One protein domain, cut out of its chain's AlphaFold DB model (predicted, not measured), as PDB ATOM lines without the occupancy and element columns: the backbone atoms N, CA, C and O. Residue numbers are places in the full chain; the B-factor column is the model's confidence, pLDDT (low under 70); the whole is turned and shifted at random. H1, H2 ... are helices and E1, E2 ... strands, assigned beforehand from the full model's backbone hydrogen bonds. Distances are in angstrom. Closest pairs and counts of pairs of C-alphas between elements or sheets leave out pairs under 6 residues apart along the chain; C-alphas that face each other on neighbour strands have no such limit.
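Overview. This is residues 482 to 659 of the 659 residues of an uncharacterized protein of Chryseobacterium sp. 5_R23647 (UniProt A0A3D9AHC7). Little is regular structure: amid long loops, two strongly twisted antiparallel sheets, E1 E4 E2 E3 and E6 E10 E7 E8 E9, are partly face to face as a sandwich. One helix, H1, only grazes the second sheet. Of 178 printed residues, 53 are in named elements, mostly strand. The whole is compact, radius of gyration of the C-alphas 15.5 A, spans 43 by 41 by 32 A.

Along the chain. E1, residues 484 to 487, begins at C-alpha (34.264, -27.729, 23.156). E2 is 508 to 512, E3 517 to 520, E4 532 to 535, E5 542 to 546, E6 565 to 569, H1 578 to 585, E7 592 to 596, E8 616 to 620, E9 628 to 630, E10 653 to 657.

Arrangement. The closest C-alphas of E1 and E10, Phe 486 and Gly 653, are 4.6 A apart. In the hairpin E2 and E3, N 510 and O 519 are within hydrogen-bond range, 2.9 A. E5 pairs with no named strand.

Size, cuts and confidence. The printed part has no cut. The link E9 to E10 is long, with 22 residues between them; pLDDT is under 70 in 22 printed residues, among them residues 634 to 644 of this link.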
ATOM      1  N   ASN A 482      33.108 -24.328  29.351       86.94
ATOM      2  CA  ASN A 482      31.900 -24.528  28.544       86.94
ATOM      3  C   ASN A 482      32.089 -24.518  27.020       86.94
ATOM      4  O   ASN A 482      31.111 -24.768  26.311       86.94
ATOM      5  N   LYS A 483      33.304 -24.312  26.507       87.25
ATOM      6  CA  LYS A 483      33.616 -24.511  25.088       87.25
ATOM      7  C   LYS A 483      34.045 -25.948  24.817       87.25
ATOM      8  O   LYS A 483      34.549 -26.648  25.697       87.25
ATOM      9  N   TYR A 484      33.854 -26.394  23.582       88.81
ATOM     10  CA  TYR A 484      34.264 -27.729  23.156       88.81
ATOM     11  C   TYR A 484      35.737 -27.755  22.751       88.81
ATOM     12  O   TYR A 484      36.239 -26.805  22.153       88.81
ATOM     13  N   ALA A 485      36.428 -28.840  23.075       90.62
ATOM     14  CA  ALA A 485      37.789 -29.132  22.645       90.62
ATOM     15  C   ALA A 485      37.832 -30.531  22.030       90.62
ATOM     16  O   ALA A 485      37.139 -31.436  22.503       90.62
ATOM     17  N   PHE A 486      38.617 -30.704  20.965       93.44
ATOM     18  CA  PHE A 486      38.731 -31.996  20.294       93.44
ATOM     19  C   PHE A 486      39.933 -32.761  20.816       93.44
ATOM     20  O   PHE A 486      41.076 -32.337  20.632       93.44
ATOM     21  N   TRP A 487      39.655 -33.910  21.421       95.44
ATOM     22  CA  TRP A 487      40.656 -34.773  22.022       95.44
ATOM     23  C   TRP A 487      40.612 -36.163  21.405       95.44
ATOM     24  O   TRP A 487      39.549 -36.749  21.220       95.44
ATOM     25  N   THR A 488      41.783 -36.713  21.128       96.50
ATOM     26  CA  THR A 488      41.994 -38.146  20.933       96.50
ATOM     27  C   THR A 488      42.937 -38.650  22.023       96.50
ATOM     28  O   THR A 488      43.585 -37.854  22.705       96.50
ATOM     29  N   SER A 489      43.011 -39.963  22.216       97.31
ATOM     30  CA  SER A 489      43.831 -40.540  23.276       97.31
ATOM     31  C   SER A 489      45.206 -40.975  22.757       97.31
ATOM     32  O   SER A 489      45.259 -41.743  21.794       97.31
ATOM     33  N   PRO A 490      46.312 -40.572  23.412       97.69
ATOM     34  CA  PRO A 490      47.650 -41.104  23.168       97.69
ATOM     35  C   PRO A 490      47.906 -42.468  23.835       97.69
ATOM     36  O   PRO A 490      48.952 -43.079  23.619       97.69
ATOM     37  N   VAL A 491      46.956 -42.947  24.647       98.06
ATOM     38  CA  VAL A 491      46.997 -44.247  25.329       98.06
ATOM     39  C   VAL A 491      45.808 -45.123  24.924       98.06
ATOM     40  O   VAL A 491      44.751 -44.631  24.515       98.06
ATOM     41  N   VAL A 492      45.964 -46.436  25.042       97.25
ATOM     42  CA  VAL A 492      44.934 -47.426  24.717       97.25
ATOM     43  C   VAL A 492      43.779 -47.324  25.716       97.25
ATOM     44  O   VAL A 492      43.987 -47.422  26.922       97.25
ATOM     45  N   GLY A 493      42.548 -47.175  25.216       96.56
ATOM     46  CA  GLY A 493      41.333 -47.326  26.026       96.56
ATOM     47  C   GLY A 493      41.141 -46.289  27.140       96.56
ATOM     48  O   GLY A 493      40.507 -46.603  28.147       96.56
ATOM     49  N   GLN A 494      41.651 -45.064  26.982       97.81
ATOM     50  CA  GLN A 494      41.449 -43.982  27.952       97.81
ATOM     51  C   GLN A 494      39.964 -43.757  28.251       97.81
ATOM     52  O   GLN A 494      39.160 -43.594  27.336       97.81
ATOM     53  N   ASN A 495      39.603 -43.634  29.529       97.12
ATOM     54  CA  ASN A 495      38.282 -43.140  29.904       97.12
ATOM     55  C   ASN A 495      38.232 -41.607  29.775       97.12
ATOM     56  O   ASN A 495      38.799 -40.879  30.573       97.12
ATOM     57  N   LEU A 496      37.523 -41.084  28.788       97.25
ATOM     58  CA  LEU A 496      37.437 -39.649  28.508       97.25
ATOM     59  C   LEU A 496      36.693 -38.854  29.593       97.25
ATOM     60  O   LEU A 496      36.822 -37.634  29.657       97.25
ATOM     61  N   ALA A 497      35.955 -39.522  30.483       96.06
ATOM     62  CA  ALA A 497      35.305 -38.873  31.619       96.06
ATOM     63  C   ALA A 497      36.285 -38.454  32.734       96.06
ATOM     64  O   ALA A 497      35.901 -37.670  33.602       96.06
ATOM     65  N   ASN A 498      37.529 -38.959  32.723       95.06
ATOM     66  CA  ASN A 498      38.526 -38.701  33.769       95.06
ATOM     67  C   ASN A 498      39.800 -37.988  33.280       95.06
ATOM     68  O   ASN A 498      40.723 -37.810  34.072       95.06
ATOM     69  N   ILE A 499      39.857 -37.566  32.010       96.00
ATOM     70  CA  ILE A 499      41.062 -36.917  31.471       96.00
ATOM     71  C   ILE A 499      41.287 -35.525  32.054       96.00
ATOM     72  O   ILE A 499      42.422 -35.080  32.103       96.00
ATOM     73  N   TYR A 500      40.236 -34.831  32.499       95.12
ATOM     74  CA  TYR A 500      40.353 -33.533  33.157       95.12
ATOM     75  C   TYR A 500      40.624 -33.734  34.649       95.12
ATOM     76  O   TYR A 500      39.867 -34.409  35.348       95.12
ATOM     77  N   THR A 501      41.706 -33.149  35.154       89.81
ATOM     78  CA  THR A 501      42.105 -33.367  36.547       89.81
ATOM     79  C   THR A 501      41.087 -32.766  37.518       89.81
ATOM     80  O   THR A 501      40.741 -31.590  37.450       89.81
ATOM     81  N   GLY A 502      40.576 -33.594  38.432       84.06
ATOM     82  CA  GLY A 502      39.675 -33.157  39.506       84.06
ATOM     83  C   GLY A 502      38.254 -32.771  39.075       84.06
ATOM     84  O   GLY A 502      37.494 -32.292  39.912       84.06
ATOM     85  N   THR A 503      37.865 -32.977  37.811       90.75
ATOM     86  CA  THR A 503      36.519 -32.639  37.325       90.75
ATOM     87  C   THR A 503      36.090 -33.522  36.154       90.75
ATOM     88  O   THR A 503      36.895 -33.893  35.307       90.75
ATOM     89  N   THR A 504      34.792 -33.804  36.051       93.81
ATOM     90  CA  THR A 504      34.225 -34.591  34.948       93.81
ATOM     91  C   THR A 504      33.561 -33.671  33.917       93.81
ATOM     92  O   THR A 504      32.774 -32.802  34.301       93.81
ATOM     93  N   PRO A 505      33.849 -33.828  32.612       93.94
ATOM     94  CA  PRO A 505      33.122 -33.135  31.552       93.94
ATOM     95  C   PRO A 505      31.624 -33.435  31.591       93.94
ATOM     96  O   PRO A 505      31.216 -34.583  31.737       93.94
ATOM     97  N   THR A 506      30.794 -32.414  31.392       93.19
ATOM     98  CA  THR A 506      29.329 -32.572  31.351       93.19
ATOM     99  C   THR A 506      28.814 -33.110  30.018       93.19
ATOM    100  O   THR A 506      27.667 -33.536  29.937       93.19
ATOM    101  N   SER A 507      29.640 -33.082  28.969       93.94
ATOM    102  CA  SER A 507      29.286 -33.571  27.638       93.94
ATOM    103  C   SER A 507      30.514 -34.123  26.925       93.94
ATOM    104  O   SER A 507      31.529 -33.431  26.799       93.94
ATOM    105  N   ILE A 508      30.388 -35.353  26.430       96.56
ATOM    106  CA  ILE A 508      31.355 -36.038  25.572       96.56
ATOM    107  C   ILE A 508      30.578 -36.493  24.337       96.56
ATOM    108  O   ILE A 508      29.677 -37.328  24.436       96.56
ATOM    109  N   THR A 509      30.895 -35.908  23.188       95.94
ATOM    110  CA  THR A 509      30.233 -36.181  21.913       95.94
ATOM    111  C   THR A 509      31.211 -36.767  20.906       95.94
ATOM    112  O   THR A 509      32.429 -36.569  20.975       95.94
ATOM    113  N   GLU A 510      30.667 -37.499  19.947       95.50
ATOM    114  CA  GLU A 510      31.374 -37.966  18.762       95.50
ATOM    115  C   GLU A 510      30.716 -37.404  17.505       95.50
ATOM    116  O   GLU A 510      29.552 -37.001  17.526       95.50
ATOM    117  N   TYR A 511      31.478 -37.342  16.417       94.81
ATOM    118  CA  TYR A 511      30.938 -36.956  15.120       94.81
ATOM    119  C   TYR A 511      30.378 -38.186  14.408       94.81
ATOM    120  O   TYR A 511      31.112 -39.151  14.183       94.81
ATOM    121  N   ASP A 512      29.102 -38.136  14.046       93.94
ATOM    122  CA  ASP A 512      28.460 -39.142  13.213       93.94
ATOM    123  C   ASP A 512      28.599 -38.749  11.738       93.94
ATOM    124  O   ASP A 512      27.905 -37.864  11.238       93.94
ATOM    125  N   THR A 513      29.495 -39.431  11.027       92.94
ATOM    126  CA  THR A 513      29.759 -39.200   9.600       92.94
ATOM    127  C   THR A 513      28.556 -39.506   8.700       92.94
ATOM    128  O   THR A 513      28.516 -39.032   7.573       92.94
ATOM    129  N   ALA A 514      27.571 -40.302   9.129       92.94
ATOM    130  CA  ALA A 514      26.402 -40.596   8.297       92.94
ATOM    131  C   ALA A 514      25.378 -39.456   8.306       92.94
ATOM    132  O   ALA A 514      24.755 -39.181   7.281       92.94
ATOM    133  N   THR A 515      25.206 -38.805   9.458       92.31
ATOM    134  CA  THR A 515      24.251 -37.702   9.637       92.31
ATOM    135  C   THR A 515      24.905 -36.322   9.579       92.31
ATOM    136  O   THR A 515      24.198 -35.328   9.454       92.31
ATOM    137  N   ASP A 516      26.236 -36.265   9.642       90.81
ATOM    138  CA  ASP A 516      27.049 -35.054   9.739       90.81
ATOM    139  C   ASP A 516      26.754 -34.192  10.979       90.81
ATOM    140  O   ASP A 516      26.948 -32.976  10.957       90.81
ATOM    141  N   TYR A 517      26.313 -34.808  12.079       90.88
ATOM    142  CA  TYR A 517      26.054 -34.139  13.358       90.88
ATOM    143  C   TYR A 517      26.918 -34.689  14.494       90.88
ATOM    144  O   TYR A 517      27.442 -35.801  14.445       90.88
ATOM    145  N   TYR A 518      27.031 -33.900  15.564       92.50
ATOM    146  CA  TYR A 518      27.536 -34.395  16.838       92.50
ATOM    147  C   TYR A 518      26.437 -35.132  17.588       92.50
ATOM    148  O   TYR A 518      25.348 -34.598  17.796       92.50
ATOM    149  N   VAL A 519      26.757 -36.332  18.053       94.31
ATOM    150  CA  VAL A 519      25.887 -37.159  18.890       94.31
ATOM    151  C   VAL A 519      26.595 -37.481  20.200       94.31
ATOM    152  O   VAL A 519      27.818 -37.373  20.300       94.31
ATOM    153  N   ASN A 520      25.842 -37.865  21.232       95.75
ATOM    154  CA  ASN A 520      26.455 -38.367  22.462       95.75
ATOM    155  C   ASN A 520      27.363 -39.553  22.132       95.75
ATOM    156  O   ASN A 520      26.964 -40.443  21.380       95.75
ATOM    157  N   ALA A 521      28.571 -39.562  22.696       95.94
ATOM    158  CA  ALA A 521      29.496 -40.661  22.480       95.94
ATOM    159  C   ALA A 521      28.874 -41.975  22.972       95.94
ATOM    160  O   ALA A 521      28.354 -42.044  24.088       95.94
ATOM    161  N   ALA A 522      28.945 -43.021  22.146       94.25
ATOM    162  CA  ALA A 522      28.380 -44.329  22.489       94.25
ATOM    163  C   ALA A 522      29.104 -44.985  23.683       94.25
ATOM    164  O   ALA A 522      28.559 -45.860  24.352       94.25
ATOM    165  N   SER A 523      30.340 -44.557  23.946       95.81
ATOM    166  CA  SER A 523      31.167 -44.947  25.083       95.81
ATOM    167  C   SER A 523      32.083 -43.788  25.475       95.81
ATOM    168  O   SER A 523      32.488 -42.998  24.623       95.81
ATOM    169  N   THR A 524      32.454 -43.700  26.754       95.31
ATOM    170  CA  THR A 524      33.508 -42.778  27.207       95.31
ATOM    171  C   THR A 524      34.905 -43.374  27.048       95.31
ATOM    172  O   THR A 524      35.886 -42.667  27.245       95.31
ATOM    173  N   THR A 525      35.033 -44.653  26.691       97.88
ATOM    174  CA  THR A 525      36.324 -45.278  26.389       97.88
ATOM    175  C   THR A 525      36.793 -44.864  24.996       97.88
ATOM    176  O   THR A 525      36.111 -45.103  24.001       97.88
ATOM    177  N   SER A 526      37.981 -44.268  24.910       97.00
ATOM    178  CA  SER A 526      38.569 -43.817  23.653       97.00
ATOM    179  C   SER A 526      38.838 -44.982  22.700       97.00
ATOM    180  O   SER A 526      39.296 -46.044  23.127       97.00
ATOM    181  N   VAL A 527      38.670 -44.733  21.404       96.56
ATOM    182  CA  VAL A 527      39.042 -45.655  20.324       96.56
ATOM    183  C   VAL A 527      40.280 -45.088  19.634       96.56
ATOM    184  O   VAL A 527      40.394 -43.869  19.508       96.56
ATOM    185  N   PHE A 528      41.202 -45.955  19.205       96.50
ATOM    186  CA  PHE A 528      42.420 -45.542  18.507       96.50
ATOM    187  C   PHE A 528      42.100 -44.588  17.342       96.50
ATOM    188  O   PHE A 528      41.178 -44.843  16.572       96.50
ATOM    189  N   ALA A 529      42.856 -43.490  17.241       95.19
ATOM    190  CA  ALA A 529      42.743 -42.410  16.248       95.19
ATOM    191  C   ALA A 529      41.408 -41.642  16.172       95.19
ATOM    192  O   ALA A 529      41.408 -40.522  15.660       95.19
ATOM    193  N   LYS A 530      40.295 -42.167  16.704       96.44
ATOM    194  CA  LYS A 530      39.029 -41.429  16.813       96.44
ATOM    195  C   LYS A 530      39.226 -40.240  17.754       96.44
ATOM    196  O   LYS A 530      39.819 -40.381  18.830       96.44
ATOM    197  N   ALA A 531      38.738 -39.071  17.357       96.94
ATOM    198  CA  ALA A 531      38.665 -37.915  18.238       96.94
ATOM    199  C   ALA A 531      37.226 -37.667  18.696       96.94
ATOM    200  O   ALA A 531      36.251 -38.035  18.040       96.94
ATOM    201  N   TYR A 532      37.124 -37.035  19.854       96.69
ATOM    202  CA  TYR A 532      35.890 -36.731  20.550       96.69
ATOM    203  C   TYR A 532      35.829 -35.242  20.788       96.69
ATOM    204  O   TYR A 532      36.846 -34.595  21.041       96.69
ATOM    205  N   SER A 533      34.623 -34.710  20.743       94.31
ATOM    206  CA  SER A 533      34.376 -33.351  21.158       94.31
ATOM    207  C   SER A 533      33.925 -33.343  22.611       94.31
ATOM    208  O   SER A 533      32.911 -33.931  22.979       94.31
ATOM    209  N   ILE A 534      34.702 -32.684  23.463       94.38
ATOM    210  CA  ILE A 534      34.487 -32.714  24.904       94.38
ATOM    211  C   ILE A 534      34.273 -31.294  25.395       94.38
ATOM    212  O   ILE A 534      35.064 -30.393  25.106       94.38
ATOM    213  N   LYS A 535      33.183 -31.085  26.133       92.06
ATOM    214  CA  LYS A 535      32.879 -29.785  26.720       92.06
ATOM    215  C   LYS A 535      33.796 -29.544  27.908       92.06
ATOM    216  O   LYS A 535      33.749 -30.278  28.892       92.06
ATOM    217  N   THR A 536      34.611 -28.503  27.806       91.69
ATOM    218  CA  THR A 536      35.639 -28.149  28.782       91.69
ATOM    219  C   THR A 536      34.986 -27.813  30.130       91.69
ATOM    220  O   THR A 536      34.262 -26.814  30.215       91.69
ATOM    221  N   PRO A 537      35.213 -28.617  31.185       92.44
ATOM    222  CA  PRO A 537      34.557 -28.428  32.479       92.44
ATOM    223  C   PRO A 537      35.153 -27.274  33.294       92.44
ATOM    224  O   PRO A 537      34.451 -26.670  34.098       92.44
ATOM    225  N   VAL A 538      36.433 -26.953  33.078       90.19
ATOM    226  CA  VAL A 538      37.175 -25.879  33.755       90.19
ATOM    227  C   VAL A 538      38.109 -25.214  32.745       90.19
ATOM    228  O   VAL A 538      38.746 -25.900  31.945       90.19
ATOM    229  N   ALA A 539      38.181 -23.882  32.757       89.00
ATOM    230  CA  ALA A 539      39.038 -23.131  31.840       89.00
ATOM    231  C   ALA A 539      40.523 -23.464  32.062       89.00
ATOM    232  O   ALA A 539      40.970 -23.552  33.203       89.00
ATOM    233  N   ASN A 540      41.286 -23.601  30.975       86.94
ATOM    234  CA  ASN A 540      42.720 -23.917  30.983       86.94
ATOM    235  C   ASN A 540      43.094 -25.169  31.799       86.94
ATOM    236  O   ASN A 540      44.143 -25.224  32.440       86.94
ATOM    237  N   ALA A 541      42.202 -26.160  31.843       88.94
ATOM    238  CA  ALA A 541      42.402 -27.329  32.682       88.94
ATOM    239  C   ALA A 541      43.597 -28.180  32.229       88.94
ATOM    240  O   ALA A 541      43.810 -28.396  31.034       88.94
ATOM    241  N   ALA A 542      44.335 -28.714  33.202       93.19
ATOM    242  CA  ALA A 542      45.314 -29.760  32.957       93.19
ATOM    243  C   ALA A 542      44.600 -31.081  32.646       93.19
ATOM    244  O   ALA A 542      43.579 -31.414  33.260       93.19
ATOM    245  N   LEU A 543      45.152 -31.835  31.701       95.12
ATOM    246  CA  LEU A 543      44.660 -33.145  31.319       95.12
ATOM    247  C   LEU A 543      45.722 -34.216  31.546       95.12
ATOM    248  O   LEU A 543      46.915 -33.984  31.334       95.12
ATOM    249  N   VAL A 544      45.264 -35.398  31.946       97.44
ATOM    250  CA  VAL A 544      46.086 -36.591  32.138       97.44
ATOM    251  C   VAL A 544      45.481 -37.721  31.326       97.44
ATOM    252  O   VAL A 544      44.338 -38.115  31.549       97.44
ATOM    253  N   PHE A 545      46.270 -38.261  30.405       98.25
ATOM    254  CA  PHE A 545      45.985 -39.548  29.788       98.25
ATOM    255  C   PHE A 545      46.890 -40.586  30.444       98.25
ATOM    256  O   PHE A 545      48.102 -40.381  30.521       98.25
ATOM    257  N   GLU A 546      46.309 -41.669  30.943       97.62
ATOM    258  CA  GLU A 546      46.992 -42.701  31.720       97.62
ATOM    259  C   GLU A 546      46.542 -44.083  31.247       97.62
ATOM    260  O   GLU A 546      45.353 -44.398  31.223       97.62
ATOM    261  N   GLY A 547      47.509 -44.903  30.843       97.31
ATOM    262  CA  GLY A 547      47.273 -46.209  30.238       97.31
ATOM    263  C   GLY A 547      48.447 -46.632  29.363       97.31
ATOM    264  O   GLY A 547      49.440 -45.914  29.260       97.31
ATOM    265  N   ALA A 548      48.342 -47.788  28.708       97.00
ATOM    266  CA  ALA A 548      49.395 -48.241  27.804       97.00
ATOM    267  C   ALA A 548      49.539 -47.278  26.611       97.00
ATOM    268  O   ALA A 548      48.521 -46.957  25.996       97.00
ATOM    269  N   PRO A 549      50.751 -46.813  26.251       97.31
ATOM    270  CA  PRO A 549      50.920 -45.911  25.120       97.31
ATOM    271  C   PRO A 549      50.486 -46.593  23.827       97.31
ATOM    272  O   PRO A 549      50.849 -47.742  23.561       97.31
ATOM    273  N   ASN A 550      49.759 -45.862  22.987       96.19
ATOM    274  CA  ASN A 550      49.596 -46.283  21.605       96.19
ATOM    275  C   ASN A 550      50.973 -46.246  20.933       96.19
ATOM    276  O   ASN A 550      51.695 -45.251  21.016       96.19
ATOM    277  N   SER A 551      51.340 -47.338  20.276       92.50
ATOM    278  CA  SER A 551      52.623 -47.487  19.591       92.50
ATOM    279  C   SER A 551      52.476 -48.389  18.364       92.50
ATOM    280  O   SER A 551      51.417 -48.986  18.144       92.50
ATOM    281  N   GLY A 552      53.539 -48.458  17.561       89.75
ATOM    282  CA  GLY A 552      53.594 -49.259  16.341       89.75
ATOM    283  C   GLY A 552      52.744 -48.710  15.195       89.75
ATOM    284  O   GLY A 552      52.021 -47.726  15.331       89.75
ATOM    285  N   THR A 553      52.840 -49.370  14.044       88.12
ATOM    286  CA  THR A 553      52.025 -49.048  12.868       88.12
ATOM    287  C   THR A 553      50.596 -49.565  13.047       88.12
ATOM    288  O   THR A 553      50.367 -50.771  13.125       88.12
ATOM    289  N   GLN A 554      49.624 -48.653  13.070       88.75
ATOM    290  CA  GLN A 554      48.199 -48.965  13.203       88.75
ATOM    291  C   GLN A 554      47.369 -48.218  12.154       88.75
ATOM    292  O   GLN A 554      47.723 -47.120  11.723       88.75
ATOM    293  N   THR A 555      46.248 -48.813  11.746       90.44
ATOM    294  CA  THR A 555      45.326 -48.250  10.755       90.44
ATOM    295  C   THR A 555      43.978 -47.923  11.389       90.44
ATOM    296  O   THR A 555      43.495 -48.631  12.269       90.44
ATOM    297  N   PHE A 556      43.357 -46.841  10.923       90.88
ATOM    298  CA  PHE A 556      41.998 -46.455  11.291       90.88
ATOM    299  C   PHE A 556      41.185 -46.264  10.012       90.88
ATOM    300  O   PHE A 556      41.594 -45.520   9.118       90.88
ATOM    301  N   ALA A 557      40.068 -46.978   9.901       92.00
ATOM    302  CA  ALA A 557      39.194 -46.889   8.741       92.00
ATOM    303  C   ALA A 557      38.343 -45.616   8.826       92.00
ATOM    304  O   ALA A 557      37.714 -45.357   9.849       92.00
ATOM    305  N   LEU A 558      38.322 -44.838   7.745       91.19
ATOM    306  CA  LEU A 558      37.495 -43.641   7.633       91.19
ATOM    307  C   LEU A 558      36.187 -43.974   6.897       91.19
ATOM    308  O   LEU A 558      36.181 -44.815   5.995       91.19
ATOM    309  N   ALA A 559      35.093 -43.311   7.265       91.19
ATOM    310  CA  ALA A 559      33.785 -43.480   6.639       91.19
ATOM    311  C   ALA A 559      33.561 -42.466   5.506       91.19
ATOM    312  O   ALA A 559      33.875 -41.284   5.650       91.19
ATOM    313  N   THR A 560      32.982 -42.922   4.394       89.44
ATOM    314  CA  THR A 560      32.652 -42.105   3.207       89.44
ATOM    315  C   THR A 560      31.184 -41.672   3.145       89.44
ATOM    316  O   THR A 560      30.766 -41.068   2.162       89.44
ATOM    317  N   SER A 561      30.380 -42.006   4.159       89.81
ATOM    318  CA  SER A 561      28.978 -41.584   4.254       89.81
ATOM    319  C   SER A 561      28.848 -40.071   4.475       89.81
ATOM    320  O   SER A 561      29.822 -39.408   4.834       89.81
ATOM    321  N   GLY A 562      27.639 -39.532   4.280       87.94
ATOM    322  CA  GLY A 562      27.373 -38.102   4.455       87.94
ATOM    323  C   GLY A 562      28.271 -37.248   3.559       87.94
ATOM    324  O   GLY A 562      28.471 -37.563   2.386       87.94
ATOM    325  N   ASN A 563      28.844 -36.189   4.122       87.69
ATOM    326  CA  ASN A 563      29.826 -35.333   3.459       87.69
ATOM    327  C   ASN A 563      31.276 -35.856   3.579       87.69
ATOM    328  O   ASN A 563      32.215 -35.114   3.299       87.69
ATOM    329  N   GLY A 564      31.498 -37.097   4.031       89.00
ATOM    330  CA  GLY A 564      32.832 -37.708   4.111       89.00
ATOM    331  C   GLY A 564      33.754 -37.126   5.193       89.00
ATOM    332  O   GLY A 564      34.963 -37.385   5.189       89.00
ATOM    333  N   PHE A 565      33.216 -36.336   6.129       90.44
ATOM    334  CA  PHE A 565      33.967 -35.794   7.260       90.44
ATOM    335  C   PHE A 565      34.144 -36.826   8.375       90.44
ATOM    336  O   PHE A 565      33.206 -37.488   8.808       90.44
ATOM    337  N   ASN A 566      35.365 -36.925   8.888       93.50
ATOM    338  CA  ASN A 566      35.730 -37.820   9.979       93.50
ATOM    339  C   ASN A 566      36.473 -37.026  11.058       93.50
ATOM    340  O   ASN A 566      37.441 -36.325  10.749       93.50
ATOM    341  N   LEU A 567      36.038 -37.144  12.315       94.81
ATOM    342  CA  LEU A 567      36.728 -36.548  13.459       94.81
ATOM    343  C   LEU A 567      37.792 -37.521  13.985       94.81
ATOM    344  O   LEU A 567      37.484 -38.512  14.649       94.81
ATOM    345  N   ILE A 568      39.054 -37.227  13.678       95.62
ATOM    346  CA  ILE A 568      40.222 -38.030  14.057       95.62
ATOM    347  C   ILE A 568      41.229 -37.170  14.824       95.62
ATOM    348  O   ILE A 568      41.004 -35.984  15.041       95.62
ATOM    349  N   GLY A 569      42.343 -37.730  15.274       95.06
ATOM    350  CA  GLY A 569      43.390 -36.937  15.912       95.06
ATOM    351  C   GLY A 569      44.750 -37.605  15.872       95.06
ATOM    352  O   GLY A 569      44.925 -38.621  15.205       95.06
ATOM    353  N   ASN A 570      45.707 -37.033  16.599       95.62
ATOM    354  CA  ASN A 570      47.001 -37.658  16.860       95.62
ATOM    355  C   ASN A 570      46.924 -38.649  18.043       95.62
ATOM    356  O   ASN A 570      46.912 -38.201  19.195       95.62
ATOM    357  N   PRO A 571      46.917 -39.974  17.795       96.38
ATOM    358  CA  PRO A 571      46.731 -40.970  18.839       96.38
ATOM    359  C   PRO A 571      48.043 -41.395  19.501       96.38
ATOM    360  O   PRO A 571      48.031 -42.394  20.206       96.38
ATOM    361  N   TYR A 572      49.170 -40.721  19.258       96.62
ATOM    362  CA  TYR A 572      50.481 -41.136  19.762       96.62
ATOM    363  C   TYR A 572      51.015 -40.181  20.842       96.62
ATOM    364  O   TYR A 572      50.703 -38.986  20.824       96.62
ATOM    365  N   PRO A 573      51.871 -40.666  21.764       97.12
ATOM    366  CA  PRO A 573      52.537 -39.854  22.787       97.12
ATOM    367  C   PRO A 573      53.726 -39.034  22.233       97.12
ATOM    368  O   PRO A 573      54.731 -38.824  22.910       97.12
ATOM    369  N   SER A 574      53.629 -38.568  20.990       96.38
ATOM    370  CA  SER A 574      54.549 -37.623  20.347       96.38
ATOM    371  C   SER A 574      53.803 -36.768  19.333       96.38
ATOM    372  O   SER A 574      52.701 -37.106  18.907       96.38
ATOM    373  N   SER A 575      54.385 -35.639  18.945       93.50
ATOM    374  CA  SER A 575      53.815 -34.752  17.934       93.50
ATOM    375  C   SER A 575      53.802 -35.416  16.555       93.50
ATOM    376  O   SER A 575      54.824 -35.908  16.075       93.50
ATOM    377  N   LEU A 576      52.648 -35.396  15.888       92.38
ATOM    378  CA  LEU A 576      52.453 -35.981  14.563       92.38
ATOM    379  C   LEU A 576      52.704 -34.935  13.476       92.38
ATOM    380  O   LEU A 576      51.988 -33.940  13.403       92.38
ATOM    381  N   SER A 577      53.662 -35.179  12.580       91.56
ATOM    382  CA  SER A 577      53.859 -34.334  11.394       91.56
ATOM    383  C   SER A 577      52.674 -34.459  10.434       91.56
ATOM    384  O   SER A 577      52.460 -35.513   9.834       91.56
ATOM    385  N   LEU A 578      51.915 -33.372  10.261       90.69
ATOM    386  CA  LEU A 578      50.723 -33.351   9.404       90.69
ATOM    387  C   LEU A 578      51.079 -33.510   7.924       90.69
ATOM    388  O   LEU A 578      50.362 -34.182   7.184       90.69
ATOM    389  N   GLY A 579      52.208 -32.933   7.501       89.00
ATOM    390  CA  GLY A 579      52.729 -33.097   6.145       89.00
ATOM    391  C   GLY A 579      53.125 -34.544   5.858       89.00
ATOM    392  O   GLY A 579      52.703 -35.105   4.852       89.00
ATOM    393  N   ALA A 580      53.872 -35.183   6.769       90.44
ATOM    394  CA  ALA A 580      54.257 -36.587   6.610       90.44
ATOM    395  C   ALA A 580      53.034 -37.521   6.641       90.44
ATOM    396  O   ALA A 580      52.931 -38.434   5.822       90.44
ATOM    397  N   PHE A 581      52.080 -37.252   7.540       90.75
ATOM    398  CA  PHE A 581      50.820 -37.987   7.627       90.75
ATOM    399  C   PHE A 581      49.992 -37.876   6.339       90.75
ATOM    400  O   PHE A 581      49.495 -38.891   5.851       90.75
ATOM    401  N   TYR A 582      49.877 -36.673   5.762       91.31
ATOM    402  CA  TYR A 582      49.218 -36.468   4.472       91.31
ATOM    403  C   TYR A 582      49.924 -37.223   3.349       91.31
ATOM    404  O   TYR A 582      49.273 -37.983   2.642       91.31
ATOM    405  N   THR A 583      51.244 -37.079   3.210       90.94
ATOM    406  CA  THR A 583      52.010 -37.761   2.155       90.94
ATOM    407  C   THR A 583      51.813 -39.276   2.194       90.94
ATOM    408  O   THR A 583      51.594 -39.885   1.150       90.94
ATOM    409  N   ALA A 584      51.812 -39.877   3.388       91.06
ATOM    410  CA  ALA A 584      51.587 -41.311   3.560       91.06
ATOM    411  C   ALA A 584      50.150 -41.766   3.228       91.06
ATOM    412  O   ALA A 584      49.923 -42.950   2.984       91.06
ATOM    413  N   ASN A 585      49.174 -40.850   3.217       90.00
ATOM    414  CA  ASN A 585      47.748 -41.162   3.071       90.00
ATOM    415  C   ASN A 585      47.056 -40.407   1.923       90.00
ATOM    416  O   ASN A 585      45.834 -40.460   1.820       90.00
ATOM    417  N   SER A 586      47.798 -39.728   1.047       90.06
ATOM    418  CA  SER A 586      47.268 -38.781   0.049       90.06
ATOM    419  C   SER A 586      46.282 -39.394  -0.951       90.06
ATOM    420  O   SER A 586      45.427 -38.695  -1.480       90.06
ATOM    421  N   ALA A 587      46.341 -40.712  -1.159       89.62
ATOM    422  CA  ALA A 587      45.371 -41.456  -1.964       89.62
ATOM    423  C   ALA A 587      44.000 -41.653  -1.282       89.62
ATOM    424  O   ALA A 587      43.073 -42.140  -1.918       89.62
ATOM    425  N   ARG A 588      43.878 -41.351   0.017       87.75
ATOM    426  CA  ARG A 588      42.689 -41.629   0.847       87.75
ATOM    427  C   ARG A 588      42.117 -40.398   1.539       87.75
ATOM    428  O   ARG A 588      40.995 -40.451   2.023       87.75
ATOM    429  N   ILE A 589      42.884 -39.319   1.659       90.44
ATOM    430  CA  ILE A 589      42.467 -38.116   2.383       90.44
ATOM    431  C   ILE A 589      42.811 -36.869   1.571       90.44
ATOM    432  O   ILE A 589      43.826 -36.840   0.879       90.44
ATOM    433  N   SER A 590      42.002 -35.813   1.693       89.69
ATOM    434  CA  SER A 590      42.292 -34.523   1.048       89.69
ATOM    435  C   SER A 590      43.554 -33.864   1.614       89.69
ATOM    436  O   SER A 590      44.176 -34.371   2.543       89.69
ATOM    437  N   SER A 591      43.960 -32.699   1.113       90.06
ATOM    438  CA  SER A 591      45.114 -31.962   1.650       90.06
ATOM    439  C   SER A 591      44.778 -31.037   2.826       90.06
ATOM    440  O   SER A 591      45.669 -30.693   3.600       90.06
ATOM    441  N   THR A 592      43.503 -30.686   3.025       91.19
ATOM    442  CA  THR A 592      43.061 -29.734   4.062       91.19
ATOM    443  C   THR A 592      42.663 -30.438   5.359       91.19
ATOM    444  O   THR A 592      41.911 -31.413   5.340       91.19
ATOM    445  N   PHE A 593      43.175 -29.960   6.486       91.94
ATOM    446  CA  PHE A 593      42.838 -30.378   7.847       91.94
ATOM    447  C   PHE A 593      42.098 -29.237   8.538       91.94
ATOM    448  O   PHE A 593      42.451 -28.078   8.322       91.94
ATOM    449  N   TYR A 594      41.104 -29.551   9.368       90.38
ATOM    450  CA  TYR A 594      40.292 -28.541  10.049       90.38
ATOM    451  C   TYR A 594      40.440 -28.683  11.563       90.38
ATOM    452  O   TYR A 594      40.134 -29.732  12.131       90.38
ATOM    453  N   PHE A 595      40.896 -27.617  12.211       88.75
ATOM    454  CA  PHE A 595      41.133 -27.545  13.647       88.75
ATOM    455  C   PHE A 595      40.114 -26.617  14.287       88.75
ATOM    456  O   PHE A 595      39.940 -25.483  13.846       88.75
ATOM    457  N   TRP A 596      39.439 -27.107  15.320       86.50
ATOM    458  CA  TRP A 596      38.448 -26.326  16.046       86.50
ATOM    459  C   TRP A 596      39.111 -25.220  16.867       86.50
ATOM    460  O   TRP A 596      39.980 -25.489  17.698       86.50
ATOM    461  N   ASP A 597      38.686 -23.983  16.637       81.38
ATOM    462  CA  ASP A 597      39.100 -22.817  17.399       81.38
ATOM    463  C   ASP A 597      38.102 -22.547  18.524       81.38
ATOM    464  O   ASP A 597      37.030 -21.969  18.333       81.38
ATOM    465  N   ASN A 598      38.500 -22.941  19.729       77.69
ATOM    466  CA  ASN A 598      37.739 -22.717  20.948       77.69
ATOM    467  C   ASN A 598      38.244 -21.539  21.783       77.69
ATOM    468  O   ASN A 598      37.894 -21.437  22.959       77.69
ATOM    469  N   LYS A 599      39.046 -20.647  21.196       72.31
ATOM    470  CA  LYS A 599      39.627 -19.501  21.895       72.31
ATOM    471  C   LYS A 599      39.221 -18.175  21.267       72.31
ATOM    472  O   LYS A 599      38.742 -17.307  21.988       72.31
ATOM    473  N   SER A 600      39.382 -18.007  19.953       63.00
ATOM    474  CA  SER A 600      39.205 -16.698  19.303       63.00
ATOM    475  C   SER A 600      37.760 -16.391  18.888       63.00
ATOM    476  O   SER A 600      37.410 -15.227  18.683       63.00
ATOM    477  N   THR A 601      36.901 -17.413  18.807       60.25
ATOM    478  CA  THR A 601      35.493 -17.269  18.410       60.25
ATOM    479  C   THR A 601      34.539 -17.461  19.602       60.25
ATOM    480  O   THR A 601      34.808 -18.222  20.536       60.25
ATOM    481  N   ASN A 602      33.389 -16.772  19.581       58.69
ATOM    482  CA  ASN A 602      32.305 -16.920  20.573       58.69
ATOM    483  C   ASN A 602      31.401 -18.138  20.293       58.69
ATOM    484  O   ASN A 602      30.270 -18.202  20.782       58.69
ATOM    485  N   VAL A 603      31.863 -19.109  19.499       63.12
ATOM    486  CA  VAL A 603      31.051 -20.272  19.139       63.12
ATOM    487  C   VAL A 603      31.006 -21.254  20.310       63.12
ATOM    488  O   VAL A 603      31.959 -21.969  20.610       63.12
ATOM    489  N   THR A 604      29.869 -21.256  21.000       64.19
ATOM    490  CA  THR A 604      29.573 -22.115  22.161       64.19
ATOM    491  C   THR A 604      28.692 -23.319  21.805       64.19
ATOM    492  O   THR A 604      28.474 -24.195  22.641       64.19
ATOM    493  N   LEU A 605      28.213 -23.384  20.559       66.31
ATOM    494  CA  LEU A 605      27.392 -24.463  20.016       66.31
ATOM    495  C   LEU A 605      28.178 -25.231  18.953       66.31
ATOM    496  O   LEU A 605      28.841 -24.631  18.109       66.31
ATOM    497  N   GLN A 606      28.099 -26.559  18.991       71.69
ATOM    498  CA  GLN A 606      28.652 -27.389  17.928       71.69
ATOM    499  C   GLN A 606      27.631 -27.513  16.813       71.69
ATOM    500  O   GLN A 606      26.524 -27.993  17.045       71.69
ATOM    501  N   ASN A 607      28.022 -27.118  15.610       70.31
ATOM    502  CA  ASN A 607      27.219 -27.341  14.421       70.31
ATOM    503  C   ASN A 607      27.796 -28.531  13.652       70.31
ATOM    504  O   ASN A 607      29.008 -28.754  13.676       70.31
ATOM    505  N   GLY A 608      26.919 -29.283  12.990       74.50
ATOM    506  CA  GLY A 608      27.301 -30.320  12.037       74.50
ATOM    507  C   GLY A 608      27.988 -29.763  10.784       74.50
ATOM    508  O   GLY A 608      28.452 -28.618  10.771       74.50
ATOM    509  N   ALA A 609      28.026 -30.538   9.699       80.00
ATOM    510  CA  ALA A 609      28.497 -30.023   8.414       80.00
ATOM    511  C   ALA A 609      27.643 -28.819   7.973       80.00
ATOM    512  O   ALA A 609      26.424 -28.904   7.830       80.00
ATOM    513  N   THR A 610      28.291 -27.672   7.764       75.12
ATOM    514  CA  THR A 610      27.642 -26.441   7.295       75.12
ATOM    515  C   THR A 610      28.460 -25.816   6.172       75.12
ATOM    516  O   THR A 610      29.670 -26.013   6.078       75.12
ATOM    517  N   THR A 611      27.803 -25.039   5.311       73.62
ATOM    518  CA  THR A 611      28.453 -24.333   4.194       73.62
ATOM    519  C   THR A 611      29.203 -23.072   4.631       73.62
ATOM    520  O   THR A 611      29.946 -22.491   3.842       73.62
ATOM    521  N   THR A 612      29.034 -22.635   5.882       76.50
ATOM    522  CA  THR A 612      29.710 -21.471   6.462       76.50
ATOM    523  C   THR A 612      30.680 -21.929   7.546       76.50
ATOM    524  O   THR A 612      30.293 -22.603   8.493       76.50
ATOM    525  N   ASN A 613      31.952 -21.546   7.436       76.50
ATOM    526  CA  ASN A 613      32.932 -21.836   8.476       76.50
ATOM    527  C   ASN A 613      32.717 -20.894   9.674       76.50
ATOM    528  O   ASN A 613      32.947 -19.694   9.562       76.50
ATOM    529  N   TYR A 614      32.279 -21.434  10.810       74.19
ATOM    530  CA  TYR A 614      32.019 -20.648  12.020       74.19
ATOM    531  C   TYR A 614      33.145 -20.702  13.062       74.19
ATOM    532  O   TYR A 614      33.134 -19.905  13.991       74.19
ATOM    533  N   GLY A 615      34.111 -21.617  12.941       79.75
ATOM    534  CA  GLY A 615      35.050 -21.867  14.043       79.75
ATOM    535  C   GLY A 615      36.214 -22.799  13.731       79.75
ATOM    536  O   GLY A 615      36.822 -23.318  14.660       79.75
ATOM    537  N   TYR A 616      36.530 -23.042  12.459       85.88
ATOM    538  CA  TYR A 616      37.639 -23.912  12.068       85.88
ATOM    539  C   TYR A 616      38.789 -23.123  11.452       85.88
ATOM    540  O   TYR A 616      38.618 -22.470  10.423       85.88
ATOM    541  N   ALA A 617      39.978 -23.257  12.030       87.19
ATOM    542  CA  ALA A 617      41.216 -22.948  11.332       87.19
ATOM    543  C   ALA A 617      41.543 -24.099  10.372       87.19
ATOM    544  O   ALA A 617      41.291 -25.265  10.689       87.19
ATOM    545  N   THR A 618      42.106 -23.798   9.204       89.06
ATOM    546  CA  THR A 618      42.476 -24.821   8.223       89.06
ATOM    547  C   THR A 618      43.975 -24.860   7.980       89.06
ATOM    548  O   THR A 618      44.641 -23.832   7.914       89.06
ATOM    549  N   PHE A 619      44.496 -26.076   7.842       89.56
ATOM    550  CA  PHE A 619      45.879 -26.357   7.477       89.56
ATOM    551  C   PHE A 619      45.892 -27.133   6.170       89.56
ATOM    552  O   PHE A 619      45.336 -28.229   6.099       89.56
ATOM    553  N   ASN A 620      46.519 -26.588   5.132       90.81
ATOM    554  CA  ASN A 620      46.658 -27.270   3.851       90.81
ATOM    555  C   ASN A 620      48.066 -27.863   3.702       90.81
ATOM    556  O   ASN A 620      49.051 -27.128   3.658       90.81
ATOM    557  N   ALA A 621      48.142 -29.192   3.595       90.00
ATOM    558  CA  ALA A 621      49.387 -29.951   3.482       90.00
ATOM    559  C   ALA A 621      49.846 -30.211   2.031       90.00
ATOM    560  O   ALA A 621      50.865 -30.871   1.833       90.00
ATOM    561  N   ALA A 622      49.126 -29.724   1.010       84.88
ATOM    562  CA  ALA A 622      49.412 -30.030  -0.399       84.88
ATOM    563  C   ALA A 622      50.826 -29.614  -0.836       84.88
ATOM    564  O   ALA A 622      51.440 -30.285  -1.658       84.88
ATOM    565  N   ASN A 623      51.356 -28.543  -0.243       76.56
ATOM    566  CA  ASN A 623      52.678 -27.998  -0.551       76.56
ATOM    567  C   ASN A 623      53.800 -28.591   0.324       76.56
ATOM    568  O   ASN A 623      54.874 -27.996   0.445       76.56
ATOM    569  N   GLY A 624      53.565 -29.749   0.954       69.25
ATOM    570  CA  GLY A 624      54.568 -30.491   1.718       69.25
ATOM    571  C   GLY A 624      55.214 -29.655   2.824       69.25
ATOM    572  O   GLY A 624      54.582 -29.371   3.840       69.25
ATOM    573  N   ALA A 625      56.478 -29.268   2.619       63.41
ATOM    574  CA  ALA A 625      57.280 -28.485   3.564       63.41
ATOM    575  C   ALA A 625      56.775 -27.045   3.788       63.41
ATOM    576  O   ALA A 625      57.149 -26.431   4.783       63.41
ATOM    577  N   ASN A 626      55.914 -26.521   2.905       70.75
ATOM    578  CA  ASN A 626      55.357 -25.167   2.993       70.75
ATOM    579  C   ASN A 626      53.829 -25.198   3.154       70.75
ATOM    580  O   ASN A 626      53.105 -24.779   2.245       70.75
ATOM    581  N   PRO A 627      53.301 -25.729   4.269       78.25
ATOM    582  CA  PRO A 627      51.865 -25.769   4.472       78.25
ATOM    583  C   PRO A 627      51.287 -24.361   4.641       78.25
ATOM    584  O   PRO A 627      51.967 -23.435   5.085       78.25
ATOM    585  N   THR A 628      50.012 -24.194   4.304       85.62
ATOM    586  CA  THR A 628      49.316 -22.906   4.433       85.62
ATOM    587  C   THR A 628      48.271 -22.987   5.536       85.62
ATOM    588  O   THR A 628      47.400 -23.856   5.493       85.62
ATOM    589  N   TRP A 629      48.354 -22.075   6.505       87.06
ATOM    590  CA  TRP A 629      47.331 -21.889   7.529       87.06
ATOM    591  C   TRP A 629      46.345 -20.799   7.118       87.06
ATOM    592  O   TRP A 629      46.748 -19.726   6.668       87.06
ATOM    593  N   VAL A 630      45.060 -21.054   7.345       87.12
ATOM    594  CA  VAL A 630      44.009 -20.035   7.339       87.12
ATOM    595  C   VAL A 630      43.370 -20.027   8.730       87.12
ATOM    596  O   VAL A 630      42.930 -21.083   9.191       87.12
ATOM    597  N   PRO A 631      43.344 -18.887   9.442       82.69
ATOM    598  CA  PRO A 631      42.728 -18.811  10.761       82.69
ATOM    599  C   PRO A 631      41.207 -19.004  10.676       82.69
ATOM    600  O   PRO A 631      40.601 -18.815   9.619       82.69
ATOM    601  N   ALA A 632      40.584 -19.365  11.799       80.50
ATOM    602  CA  ALA A 632      39.128 -19.434  11.882       80.50
ATOM    603  C   ALA A 632      38.498 -18.044  11.644       80.50
ATOM    604  O   ALA A 632      39.079 -17.034  12.057       80.50
ATOM    605  N   PRO A 633      37.311 -17.955  11.012       77.44
ATOM    606  CA  PRO A 633      36.625 -16.680  10.821       77.44
ATOM    607  C   PRO A 633      36.287 -15.992  12.151       77.44
ATOM    608  O   PRO A 633      35.643 -16.569  13.023       77.44
ATOM    609  N   ASN A 634      36.689 -14.731  12.291       66.38
ATOM    610  CA  ASN A 634      36.553 -13.914  13.497       66.38
ATOM    611  C   ASN A 634      35.590 -12.733  13.262       66.38
ATOM    612  O   ASN A 634      35.968 -11.567  13.359       66.38
ATOM    613  N   GLY A 635      34.320 -13.022  12.965       54.16
ATOM    614  CA  GLY A 635      33.315 -12.020  12.565       54.16
ATOM    615  C   GLY A 635      33.002 -10.889  13.566       54.16
ATOM    616  O   GLY A 635      32.248  -9.988  13.220       54.16
ATOM    617  N   ASN A 636      33.585 -10.895  14.774       52.62
ATOM    618  CA  ASN A 636      33.290  -9.949  15.863       52.62
ATOM    619  C   ASN A 636      34.525  -9.204  16.429       52.62
ATOM    620  O   ASN A 636      34.479  -8.724  17.560       52.62
ATOM    621  N   GLY A 637      35.629  -9.084  15.679       50.28
ATOM    622  CA  GLY A 637      36.758  -8.216  16.066       50.28
ATOM    623  C   GLY A 637      37.765  -8.811  17.066       50.28
ATOM    624  O   GLY A 637      38.563  -8.071  17.636       50.28
ATOM    625  N   GLY A 638      37.762 -10.131  17.274       53.78
ATOM    626  CA  GLY A 638      38.849 -10.826  17.978       53.78
ATOM    627  C   GLY A 638      40.109 -10.930  17.110       53.78
ATOM    628  O   GLY A 638      40.011 -11.008  15.887       53.78
ATOM    629  N   THR A 639      41.303 -10.944  17.704       55.62
ATOM    630  CA  THR A 639      42.560 -11.107  16.950       55.62
ATOM    631  C   THR A 639      42.624 -12.508  16.337       55.62
ATOM    632  O   THR A 639      42.624 -13.497  17.069       55.62
ATOM    633  N   ALA A 640      42.690 -12.605  15.005       61.50
ATOM    634  CA  ALA A 640      42.908 -13.879  14.323       61.50
ATOM    635  C   ALA A 640      44.265 -14.461  14.743       61.50
ATOM    636  O   ALA A 640      45.303 -13.827  14.549       61.50
ATOM    637  N   VAL A 641      44.263 -15.664  15.316       64.25
ATOM    638  CA  VAL A 641      45.493 -16.379  15.668       64.25
ATOM    639  C   VAL A 641      45.791 -17.375  14.556       64.25
ATOM    640  O   VAL A 641      45.026 -18.309  14.335       64.25
ATOM    641  N   VAL A 642      46.902 -17.171  13.850       65.69
ATOM    642  CA  VAL A 642      47.418 -18.136  12.873       65.69
ATOM    643  C   VAL A 642      48.344 -19.099  13.618       65.69
ATOM    644  O   VAL A 642      49.362 -18.646  14.152       65.69
ATOM    645  N   PRO A 643      48.029 -20.403  13.702       67.75
ATOM    646  CA  PRO A 643      48.966 -21.370  14.256       67.75
ATOM    647  C   PRO A 643      50.248 -21.398  13.417       67.75
ATOM    648  O   PRO A 643      50.202 -21.317  12.194       67.75
ATOM    649  N   THR A 644      51.407 -21.516  14.061       65.56
ATOM    650  CA  THR A 644      52.712 -21.580  13.377       65.56
ATOM    651  C   THR A 644      53.278 -23.000  13.307       65.56
ATOM    652  O   THR A 644      54.332 -23.216  12.715       65.56
ATOM    653  N   CYS A 645      52.594 -23.987  13.894       70.94
ATOM    654  CA  CYS A 645      53.054 -25.371  13.947       70.94
ATOM    655  C   CYS A 645      52.677 -26.163  12.681       70.94
ATOM    656  O   CYS A 645      51.641 -25.929  12.062       70.94
ATOM    657  N   SER A 646      53.511 -27.135  12.304       84.56
ATOM    658  CA  SER A 646      53.273 -28.096  11.207       84.56
ATOM    659  C   SER A 646      52.914 -29.500  11.715       84.56
ATOM    660  O   SER A 646      52.902 -30.478  10.961       84.56
ATOM    661  N   VAL A 647      52.624 -29.597  13.014       89.69
ATOM    662  CA  VAL A 647      52.339 -30.836  13.732       89.69
ATOM    663  C   VAL A 647      50.969 -30.776  14.400       89.69
ATOM    664  O   VAL A 647      50.518 -29.701  14.796       89.69
ATOM    665  N   ALA A 648      50.333 -31.935  14.562       91.50
ATOM    666  CA  ALA A 648      49.278 -32.127  15.548       91.50
ATOM    667  C   ALA A 648      49.924 -32.565  16.866       91.50
ATOM    668  O   ALA A 648      50.621 -33.582  16.921       91.50
ATOM    669  N   ASN A 649      49.693 -31.800  17.929       91.69
ATOM    670  CA  ASN A 649      50.244 -32.106  19.247       91.69
ATOM    671  C   ASN A 649      49.636 -33.395  19.820       91.69
ATOM    672  O   ASN A 649      48.602 -33.872  19.345       91.69
ATOM    673  N   ILE A 650      50.262 -33.948  20.861       93.75
ATOM    674  CA  ILE A 650      49.759 -35.128  21.582       93.75
ATOM    675  C   ILE A 650      48.283 -34.938  21.956       93.75
ATOM    676  O   ILE A 650      47.918 -33.926  22.565       93.75
ATOM    677  N   GLY A 651      47.450 -35.906  21.571       92.44
ATOM    678  CA  GLY A 651      46.021 -35.940  21.879       92.44
ATOM    679  C   GLY A 651      45.157 -34.935  21.109       92.44
ATOM    680  O   GLY A 651      43.952 -34.886  21.333       92.44
ATOM    681  N   GLN A 652      45.716 -34.130  20.201       92.44
ATOM    682  CA  GLN A 652      44.951 -33.113  19.472       92.44
ATOM    683  C   GLN A 652      44.054 -33.741  18.394       92.44
ATOM    684  O   GLN A 652      44.536 -34.485  17.536       92.44
ATOM    685  N   GLY A 653      42.758 -33.410  18.417       91.81
ATOM    686  CA  GLY A 653      41.785 -33.795  17.393       91.81
ATOM    687  C   GLY A 653      41.616 -32.760  16.272       91.81
ATOM    688  O   GLY A 653      41.816 -31.562  16.472       91.81
ATOM    689  N   PHE A 654      41.229 -33.231  15.088       91.75
ATOM    690  CA  PHE A 654      40.965 -32.454  13.878       91.75
ATOM    691  C   PHE A 654      40.043 -33.222  12.919       91.75
ATOM    692  O   PHE A 654      39.988 -34.452  12.924       91.75
ATOM    693  N   PHE A 655      39.330 -32.509  12.048       86.06
ATOM    694  CA  PHE A 655      38.566 -33.163  10.988       86.06
ATOM    695  C   PHE A 655      39.415 -33.468   9.772       86.06
ATOM    696  O   PHE A 655      40.285 -32.682   9.369       86.06
ATOM    697  N   LYS A 656      39.052 -34.578   9.124       81.50
ATOM    698  CA  LYS A 656      39.532 -34.921   7.800       81.50
ATOM    699  C   LYS A 656      38.418 -35.317   6.838       81.50
ATOM    700  O   LYS A 656      37.457 -35.963   7.235       81.50
ATOM    701  N   TYR A 657      38.593 -34.929   5.578       51.69
ATOM    702  CA  TYR A 657      37.730 -35.283   4.454       51.69
ATOM    703  C   TYR A 657      38.380 -36.391   3.613       51.69
ATOM    704  O   TYR A 657      39.591 -36.334   3.356       51.69
ATOM    705  N   ILE A 658      37.577 -37.366   3.189       53.19
ATOM    706  CA  ILE A 658      37.965 -38.431   2.253       53.19
ATOM    707  C   ILE A 658      37.612 -37.999   0.831       53.19
ATOM    708  O   ILE A 658      36.499 -37.540   0.600       53.19
ATOM    709  N   CYS A 659      38.564 -38.151  -0.091       38.44
ATOM    710  CA  CYS A 659      38.377 -37.852  -1.511       38.44
ATOM    711  C   CYS A 659      37.537 -38.902  -2.236       38.44
ATOM    712  O   CYS A 659      37.757 -40.108  -1.973       38.44
TER     713      CYS A 659